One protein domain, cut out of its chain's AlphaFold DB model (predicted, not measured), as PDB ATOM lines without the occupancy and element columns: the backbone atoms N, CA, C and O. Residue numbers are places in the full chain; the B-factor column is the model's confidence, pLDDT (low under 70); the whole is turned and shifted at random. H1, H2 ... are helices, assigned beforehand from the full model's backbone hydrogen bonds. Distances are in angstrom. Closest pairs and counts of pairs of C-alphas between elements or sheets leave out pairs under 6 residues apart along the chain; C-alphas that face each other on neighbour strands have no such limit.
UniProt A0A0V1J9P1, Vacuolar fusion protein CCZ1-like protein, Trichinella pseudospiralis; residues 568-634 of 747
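This is residues 568 to 634 of the 747 residues of the protein "Vacuolar fusion protein CCZ1-like protein" of Trichinella pseudospiralis (UniProt A0A0V1J9P1). One long helix, H4, sticks out as an arm from a small, loosely closed ring: H1, H2 and H3 follow one another round the ring, and the first turns of H4 come back to H1 and close it. Residues 613 to 634, of which 613 to 632 belong to H4, stand free and make most of the length. The printed part has 67 residues with four named helices, in the order H1, H2, H3, H4, and no named strand; its class is all helix. The whole is extended, with a radius of gyration of the C-alphas of 18.7 A, and spans 63 by 23 by 11 A.

Find C-alpha 568 at (222.074, 237.854, 161.853); from there H1 runs over residues 568 to 580, 18.2 A from first to last C-alpha. After a tight link of four residues, look for C-alpha 585 at (209.773, 238.483, 136.813), where H2 begins; it holds residues 585 to 593 and is 12.6 A long. Two residues on comes H3, residues 596 to 603, 10.7 A long. After two more residues H4 begins at Pro 606 and runs over residues 606 to 632, 38.1 A, to C-alpha 632 at (246.213, 215.674, 177.938).

Begin at H1, which touches H4 with residues 568 to 572 alone, while H4 touches it with residues 607 to 608 alone. Their closest C-alphas, those of Ala 572 and Gln 607, are 5.7 A apart, and the two helices run opposite ways at a shallow tilt of 34 degrees, only just short of steep. H1 and H2 are only just apart, at 8.0 A. H2 and H3 are close but not clearly touching, with the closest C-alphas, those of Trp 591 and Gln 597, 5.8 A apart; their lines are only just about perpendicular, at 72 degrees. H3 is close to H1 but not clearly touching: their closest C-alphas, those of Ala 576 and Ile 602, are 7.7 A apart, and they run opposite ways at a steep tilt of 49 degrees. H3 and H4 are also close but not clearly touching, with the C-alphas of Gln 603 and Lys 609 closest at 6.7 A; they run the same way at a steep tilt of 63 degrees. H2 and H4 are apart. In the backbones of H1, H2, H3 and H4, every O i to N i+4 pair is within hydrogen-bond range.

The two C-alphas farthest apart are those of Leu 585 and Asn 634, 62.9 A. Without the stretches that stand free, residues 581 to 586 and 613 to 634, the body spans 29 by 19 by 11 A. The printed part has no cut, and its three links are tight. In the B-factor column of this predicted model, the mean pLDDT of the printed part is 78.8, and residues 629 to 634 are under 70.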
ATOM      1  N   PHE A 568     221.617 238.568 163.037       70.19
ATOM      2  CA  PHE A 568     222.074 237.854 161.853       70.19
ATOM      3  C   PHE A 568     220.920 237.535 160.891       70.19
ATOM      4  O   PHE A 568     221.016 237.837 159.699       70.19
ATOM      5  N   MET A 569     219.823 236.958 161.391       70.69
ATOM      6  CA  MET A 569     218.672 236.579 160.566       70.69
ATOM      7  C   MET A 569     217.993 237.797 159.938       70.69
ATOM      8  O   MET A 569     217.607 237.734 158.772       70.69
ATOM      9  N   ASP A 570     217.895 238.914 160.656       72.31
ATOM     10  CA  ASP A 570     217.332 240.158 160.125       72.31
ATOM     11  C   ASP A 570     218.228 240.773 159.040       72.31
ATOM     12  O   ASP A 570     217.735 241.196 157.992       72.31
ATOM     13  N   SER A 571     219.553 240.728 159.222       75.00
ATOM     14  CA  SER A 571     220.525 241.122 158.192       75.00
ATOM     15  C   SER A 571     220.441 240.231 156.945       75.00
ATOM     16  O   SER A 571     220.414 240.732 155.816       75.00
ATOM     17  N   ALA A 572     220.348 238.910 157.131       74.94
ATOM     18  CA  ALA A 572     220.209 237.947 156.041       74.94
ATOM     19  C   ALA A 572     218.895 238.149 155.269       74.94
ATOM     20  O   ALA A 572     218.901 238.177 154.038       74.94
ATOM     21  N   ARG A 573     217.781 238.377 155.977       76.69
ATOM     22  CA  ARG A 573     216.465 238.672 155.386       76.69
ATOM     23  C   ARG A 573     216.463 239.979 154.605       76.69
ATOM     24  O   ARG A 573     215.977 239.997 153.479       76.69
ATOM     25  N   ALA A 574     217.025 241.052 155.161       78.25
ATOM     26  CA  ALA A 574     217.098 242.347 154.485       78.25
ATOM     27  C   ALA A 574     217.899 242.261 153.176       78.25
ATOM     28  O   ALA A 574     217.503 242.827 152.155       78.25
ATOM     29  N   MET A 575     219.000 241.505 153.176       79.75
ATOM     30  CA  MET A 575     219.813 241.310 151.978       79.75
ATOM     31  C   MET A 575     219.149 240.389 150.950       79.75
ATOM     32  O   MET A 575     219.193 240.689 149.755       79.75
ATOM     33  N   ALA A 576     218.511 239.306 151.399       80.81
ATOM     34  CA  ALA A 576     217.732 238.428 150.534       80.81
ATOM     35  C   ALA A 576     216.597 239.203 149.855       80.81
ATOM     36  O   ALA A 576     216.477 239.166 148.634       80.81
ATOM     37  N   TRP A 577     215.836 239.985 150.625       82.25
ATOM     38  CA  TRP A 577     214.742 240.802 150.109       82.25
ATOM     39  C   TRP A 577     215.219 241.845 149.097       82.25
ATOM     40  O   TRP A 577     214.627 241.967 148.032       82.25
ATOM     41  N   SER A 578     216.331 242.533 149.378       83.00
ATOM     42  CA  SER A 578     216.938 243.503 148.456       83.00
ATOM     43  C   SER A 578     217.357 242.877 147.117       83.00
ATOM     44  O   SER A 578     217.197 243.485 146.059       83.00
ATOM     45  N   ARG A 579     217.874 241.644 147.123       81.25
ATOM     46  CA  ARG A 579     218.231 240.938 145.882       81.25
ATOM     47  C   ARG A 579     216.999 240.437 145.131       81.25
ATOM     48  O   ARG A 579     216.930 240.625 143.922       81.25
ATOM     49  N   ILE A 580     216.021 239.876 145.840       84.69
ATOM     50  CA  ILE A 580     214.766 239.378 145.255       84.69
ATOM     51  C   ILE A 580     213.959 240.527 144.639       84.69
ATOM     52  O   ILE A 580     213.447 240.392 143.534       84.69
ATOM     53  N   SER A 581     213.899 241.692 145.294       82.06
ATOM     54  CA  SER A 581     213.175 242.861 144.777       82.06
ATOM     55  C   SER A 581     213.775 243.444 143.495       82.06
ATOM     56  O   SER A 581     213.095 244.177 142.785       82.06
ATOM     57  N   ASN A 582     215.045 243.143 143.212       83.38
ATOM     58  CA  ASN A 582     215.758 243.601 142.019       83.38
ATOM     59  C   ASN A 582     215.792 242.547 140.897       83.38
ATOM     60  O   ASN A 582     216.396 242.791 139.852       83.38
ATOM     61  N   MET A 583     215.172 241.384 141.104       82.31
ATOM     62  CA  MET A 583     215.202 240.267 140.168       82.31
ATOM     63  C   MET A 583     214.035 240.366 139.161       82.31
ATOM     64  O   MET A 583     212.917 240.725 139.544       82.31
ATOM     65  N   PRO A 584     214.262 240.111 137.860       85.06
ATOM     66  CA  PRO A 584     213.218 240.206 136.849       85.06
ATOM     67  C   PRO A 584     212.183 239.074 136.985       85.06
ATOM     68  O   PRO A 584     212.482 237.961 137.414       85.06
ATOM     69  N   LEU A 585     210.937 239.358 136.591       81.62
ATOM     70  CA  LEU A 585     209.773 238.483 136.813       81.62
ATOM     71  C   LEU A 585     209.923 237.071 136.209       81.62
ATOM     72  O   LEU A 585     209.333 236.117 136.705       81.62
ATOM     73  N   ASN A 586     210.717 236.928 135.148       82.06
ATOM     74  CA  ASN A 586     211.020 235.641 134.522       82.06
ATOM     75  C   ASN A 586     211.879 234.729 135.416       82.06
ATOM     76  O   ASN A 586     211.633 233.528 135.437       82.06
ATOM     77  N   GLU A 587     212.836 235.276 136.168       77.81
ATOM     78  CA  GLU A 587     213.638 234.510 137.135       77.81
ATOM     79  C   GLU A 587     212.819 234.136 138.375       77.81
ATOM     80  O   GLU A 587     212.912 233.003 138.842       77.81
ATOM     81  N   LEU A 588     211.940 235.024 138.861       80.31
ATOM     82  CA  LEU A 588     211.033 234.667 139.961       80.31
ATOM     83  C   LEU A 588     210.064 233.542 139.570       80.31
ATOM     84  O   LEU A 588     209.793 232.663 140.382       80.31
ATOM     85  N   ASN A 589     209.559 233.540 138.333       80.56
ATOM     86  CA  ASN A 589     208.711 232.449 137.848       80.56
ATOM     87  C   ASN A 589     209.488 231.128 137.740       80.56
ATOM     88  O   ASN A 589     208.938 230.080 138.068       80.56
ATOM     89  N   ALA A 590     210.774 231.174 137.380       79.81
ATOM     90  CA  ALA A 590     211.636 229.993 137.372       79.81
ATOM     91  C   ALA A 590     211.850 229.409 138.783       79.81
ATOM     92  O   ALA A 590     211.902 228.192 138.932       79.81
ATOM     93  N   TRP A 591     211.894 230.242 139.831       82.25
ATOM     94  CA  TRP A 591     211.957 229.765 141.223       82.25
ATOM     95  C   TRP A 591     210.659 229.105 141.696       82.25
ATOM     96  O   TRP A 591     210.690 228.233 142.562       82.25
ATOM     97  N   ILE A 592     209.512 229.520 141.147       77.69
ATOM     98  CA  ILE A 592     208.215 228.887 141.422       77.69
ATOM     99  C   ILE A 592     208.143 227.509 140.745       77.69
ATOM    100  O   ILE A 592     207.557 226.584 141.305       77.69
ATOM    101  N   GLU A 593     208.747 227.370 139.562       83.62
ATOM    102  CA  GLU A 593     208.822 226.108 138.820       83.62
ATOM    103  C   GLU A 593     209.856 225.129 139.405       83.62
ATOM    104  O   GLU A 593     209.612 223.922 139.411       83.62
ATOM    105  N   ASP A 594     210.979 225.630 139.934       84.94
ATOM    106  CA  ASP A 594     212.041 224.831 140.554       84.94
ATOM    107  C   ASP A 594     212.499 225.420 141.910       84.94
ATOM    108  O   ASP A 594     213.341 226.327 141.955       84.94
ATOM    109  N   PRO A 595     212.008 224.878 143.043       79.88
ATOM    110  CA  PRO A 595     212.348 225.382 144.372       79.88
ATOM    111  C   PRO A 595     213.823 225.173 144.755       79.88
ATOM    112  O   PRO A 595     214.304 225.831 145.677       79.88
ATOM    113  N   SER A 596     214.579 224.326 144.040       81.44
ATOM    114  CA  SER A 596     216.011 224.124 144.310       81.44
ATOM    115  C   SER A 596     216.864 225.358 143.977       81.44
ATOM    116  O   SER A 596     217.925 225.572 144.569       81.44
ATOM    117  N   GLN A 597     216.369 226.232 143.094       80.56
ATOM    118  CA  GLN A 597     217.015 227.508 142.776       80.56
ATOM    119  C   GLN A 597     216.968 228.482 143.958       80.56
ATOM    120  O   GLN A 597     217.913 229.243 144.175       80.56
ATOM    121  N   MET A 598     215.906 228.412 144.766       78.69
ATOM    122  CA  MET A 598     215.783 229.195 145.993       78.69
ATOM    123  C   MET A 598     216.782 228.718 147.056       78.69
ATOM    124  O   MET A 598     217.416 229.544 147.713       78.69
ATOM    125  N   ASP A 599     216.997 227.407 147.178       79.56
ATOM    126  CA  ASP A 599     218.004 226.846 148.087       79.56
ATOM    127  C   ASP A 599     219.427 227.246 147.677       79.56
ATOM    128  O   ASP A 599     220.229 227.654 148.523       79.56
ATOM    129  N   ALA A 600     219.733 227.204 146.376       82.88
ATOM    130  CA  ALA A 600     221.005 227.685 145.843       82.88
ATOM    131  C   ALA A 600     221.202 229.184 146.121       82.88
ATOM    132  O   ALA A 600     222.273 229.604 146.560       82.88
ATOM    133  N   PHE A 601     220.155 229.994 145.951       85.38
ATOM    134  CA  PHE A 601     220.191 231.418 146.278       85.38
ATOM    135  C   PHE A 601     220.449 231.675 147.771       85.38
ATOM    136  O   PHE A 601     221.264 232.534 148.112       85.38
ATOM    137  N   ILE A 602     219.802 230.922 148.665       82.12
ATOM    138  CA  ILE A 602     220.003 231.042 150.115       82.12
ATOM    139  C   ILE A 602     221.446 230.677 150.491       82.12
ATOM    140  O   ILE A 602     222.058 231.376 151.298       82.12
ATOM    141  N   GLN A 603     222.024 229.640 149.878       82.19
ATOM    142  CA  GLN A 603     223.430 229.263 150.079       82.19
ATOM    143  C   GLN A 603     224.416 230.316 149.542       82.19
ATOM    144  O   GLN A 603     225.528 230.448 150.055       82.19
ATOM    145  N   GLU A 604     224.009 231.100 148.544       85.06
ATOM    146  CA  GLU A 604     224.789 232.191 147.955       85.06
ATOM    147  C   GLU A 604     224.725 233.513 148.743       85.06
ATOM    148  O   GLU A 604     225.469 234.459 148.443       85.06
ATOM    149  N   LEU A 605     223.878 233.607 149.775       86.69
ATOM    150  CA  LEU A 605     223.847 234.775 150.653       86.69
ATOM    151  C   LEU A 605     225.161 234.877 151.448       86.69
ATOM    152  O   LEU A 605     225.579 233.908 152.087       86.69
ATOM    153  N   PRO A 606     225.818 236.052 151.476       82.19
ATOM    154  CA  PRO A 606     227.106 236.211 152.146       82.19
ATOM    155  C   PRO A 606     227.007 235.966 153.654       82.19
ATOM    156  O   PRO A 606     227.921 235.388 154.224       82.19
ATOM    157  N   GLN A 607     225.876 236.302 154.283       80.31
ATOM    158  CA  GLN A 607     225.594 235.967 155.679       80.31
ATOM    159  C   GLN A 607     225.650 234.449 155.916       80.31
ATOM    160  O   GLN A 607     226.290 233.982 156.857       80.31
ATOM    161  N   VAL A 608     225.016 233.667 155.040       80.94
ATOM    162  CA  VAL A 608     224.973 232.200 155.140       80.94
ATOM    163  C   VAL A 608     226.359 231.603 154.889       80.94
ATOM    164  O   VAL A 608     226.784 230.726 155.637       80.94
ATOM    165  N   LYS A 609     227.115 232.128 153.917       83.94
ATOM    166  CA  LYS A 609     228.511 231.723 153.668       83.94
ATOM    167  C   LYS A 609     229.430 232.002 154.857       83.94
ATOM    168  O   LYS A 609     230.225 231.137 155.219       83.94
ATOM    169  N   THR A 610     229.304 233.171 155.489       82.06
ATOM    170  CA  THR A 610     230.058 233.507 156.704       82.06
ATOM    171  C   THR A 610     229.736 232.534 157.833       82.06
ATOM    172  O   THR A 610     230.661 231.976 158.413       82.06
ATOM    173  N   LEU A 611     228.456 232.231 158.082       77.19
ATOM    174  CA  LEU A 611     228.078 231.243 159.100       77.19
ATOM    175  C   LEU A 611     228.601 229.838 158.811       77.19
ATOM    176  O   LEU A 611     228.997 229.132 159.735       77.19
ATOM    177  N   LEU A 612     228.582 229.400 157.551       77.31
ATOM    178  CA  LEU A 612     229.122 228.093 157.179       77.31
ATOM    179  C   LEU A 612     230.634 228.032 157.430       77.31
ATOM    180  O   LEU A 612     231.116 227.046 157.986       77.31
ATOM    181  N   SER A 613     231.360 229.107 157.115       81.69
ATOM    182  CA  SER A 613     232.791 229.221 157.406       81.69
ATOM    183  C   SER A 613     233.079 229.259 158.912       81.69
ATOM    184  O   SER A 613     233.968 228.552 159.385       81.69
ATOM    185  N   GLU A 614     232.300 230.015 159.690       77.00
ATOM    186  CA  GLU A 614     232.401 230.043 161.154       77.00
ATOM    187  C   GLU A 614     232.091 228.675 161.768       77.00
ATOM    188  O   GLU A 614     232.806 228.221 162.658       77.00
ATOM    189  N   LYS A 615     231.069 227.975 161.262       79.00
ATOM    190  CA  LYS A 615     230.746 226.601 161.657       79.00
ATOM    191  C   LYS A 615     231.927 225.668 161.402       79.00
ATOM    192  O   LYS A 615     232.283 224.902 162.293       79.00
ATOM    193  N   GLU A 616     232.530 225.704 160.216       87.50
ATOM    194  CA  GLU A 616     233.701 224.879 159.892       87.50
ATOM    195  C   GLU A 616     234.896 225.211 160.791       87.50
ATOM    196  O   GLU A 616     235.543 224.303 161.319       87.50
ATOM    197  N   MET A 617     235.139 226.498 161.042       82.94
ATOM    198  CA  MET A 617     236.174 226.963 161.961       82.94
ATOM    199  C   MET A 617     235.930 226.471 163.392       82.94
ATOM    200  O   MET A 617     236.855 225.972 164.028       82.94
ATOM    201  N   LEU A 618     234.696 226.554 163.897       74.44
ATOM    202  CA  LEU A 618     234.319 226.072 165.228       74.44
ATOM    203  C   LEU A 618     234.406 224.548 165.333       74.44
ATOM    204  O   LEU A 618     234.858 224.038 166.353       74.44
ATOM    205  N   ILE A 619     234.019 223.813 164.288       78.56
ATOM    206  CA  ILE A 619     234.192 222.356 164.226       78.56
ATOM    207  C   ILE A 619     235.681 222.008 164.280       78.56
ATOM    208  O   ILE A 619     236.067 221.127 165.046       78.56
ATOM    209  N   ALA A 620     236.525 222.716 163.528       86.50
ATOM    210  CA  ALA A 620     237.970 222.517 163.554       86.50
ATOM    211  C   ALA A 620     238.573 222.874 164.923       86.50
ATOM    212  O   ALA A 620     239.391 222.124 165.448       86.50
ATOM    213  N   GLN A 621     238.139 223.972 165.548       83.56
ATOM    214  CA  GLN A 621     238.562 224.353 166.898       83.56
ATOM    215  C   GLN A 621     238.130 223.331 167.948       83.56
ATOM    216  O   GLN A 621     238.934 222.962 168.797       83.56
ATOM    217  N   ASN A 622     236.886 222.858 167.890       79.81
ATOM    218  CA  ASN A 622     236.369 221.845 168.803       79.81
ATOM    219  C   ASN A 622     237.116 220.525 168.609       79.81
ATOM    220  O   ASN A 622     237.551 219.929 169.585       79.81
ATOM    221  N   ARG A 623     237.374 220.125 167.361       84.25
ATOM    222  CA  ARG A 623     238.205 218.964 167.049       84.25
ATOM    223  C   ARG A 623     239.617 219.111 167.610       84.25
ATOM    224  O   ARG A 623     240.075 218.204 168.289       84.25
ATOM    225  N   ASN A 624     240.269 220.253 167.410       83.62
ATOM    226  CA  ASN A 624     241.596 220.520 167.967       83.62
ATOM    227  C   ASN A 624     241.581 220.531 169.501       83.62
ATOM    228  O   ASN A 624     242.501 220.012 170.123       83.62
ATOM    229  N   ALA A 625     240.542 221.090 170.126       74.50
ATOM    230  CA  ALA A 625     240.370 221.079 171.575       74.50
ATOM    231  C   ALA A 625     240.094 219.664 172.101       74.50
ATOM    232  O   ALA A 625     240.614 219.290 173.145       74.50
ATOM    233  N   ALA A 626     239.322 218.857 171.374       73.31
ATOM    234  CA  ALA A 626     239.080 217.457 171.683       73.31
ATOM    235  C   ALA A 626     240.366 216.638 171.540       73.31
ATOM    236  O   ALA A 626     240.694 215.881 172.443       73.31
ATOM    237  N   GLU A 627     241.140 216.835 170.473       78.56
ATOM    238  CA  GLU A 627     242.451 216.209 170.271       78.56
ATOM    239  C   GLU A 627     243.464 216.661 171.338       78.56
ATOM    240  O   GLU A 627     244.198 215.838 171.877       78.56
ATOM    241  N   PHE A 628     243.453 217.937 171.738       75.38
ATOM    242  CA  PHE A 628     244.253 218.454 172.852       75.38
ATOM    243  C   PHE A 628     243.830 217.844 174.195       75.38
ATOM    244  O   PHE A 628     244.681 217.396 174.955       75.38
ATOM    245  N   ASN A 629     242.527 217.747 174.469       69.88
ATOM    246  CA  ASN A 629     241.989 217.113 175.674       69.88
ATOM    247  C   ASN A 629     242.300 215.609 175.719       69.88
ATOM    248  O   ASN A 629     242.630 215.082 176.780       69.88
ATOM    249  N   LEU A 630     242.233 214.922 174.574       67.56
ATOM    250  CA  LEU A 630     242.629 213.520 174.434       67.56
ATOM    251  C   LEU A 630     244.141 213.346 174.637       67.56
ATOM    252  O   LEU A 630     244.553 212.407 175.315       67.56
ATOM    253  N   ASN A 631     244.961 214.276 174.136       66.69
ATOM    254  CA  ASN A 631     246.413 214.268 174.338       66.69
ATOM    255  C   ASN A 631     246.821 214.621 175.778       66.69
ATOM    256  O   ASN A 631     247.782 214.046 176.277       66.69
ATOM    257  N   LEU A 632     246.079 215.486 176.483       59.19
ATOM    258  CA  LEU A 632     246.213 215.674 177.938       59.19
ATOM    259  C   LEU A 632     245.793 214.426 178.733       59.19
ATOM    260  O   LEU A 632     246.223 214.240 179.871       59.19
ATOM    261  N   GLY A 633     244.955 213.575 178.135       54.03
ATOM    262  CA  GLY A 633     244.484 212.310 178.694       54.03
ATOM    263  C   GLY A 633     245.525 211.184 178.750       54.03
ATOM    264  O   GLY A 633     245.228 210.145 179.330       54.03
ATOM    265  N   ASN A 634     246.737 211.377 178.217       59.91
ATOM    266  CA  ASN A 634     247.866 210.438 178.295       59.91
ATOM    267  C   ASN A 634     249.102 211.150 178.880       59.91
ATOM    268  O   ASN A 634     249.338 212.316 178.573       59.91
TER     269      ASN A 634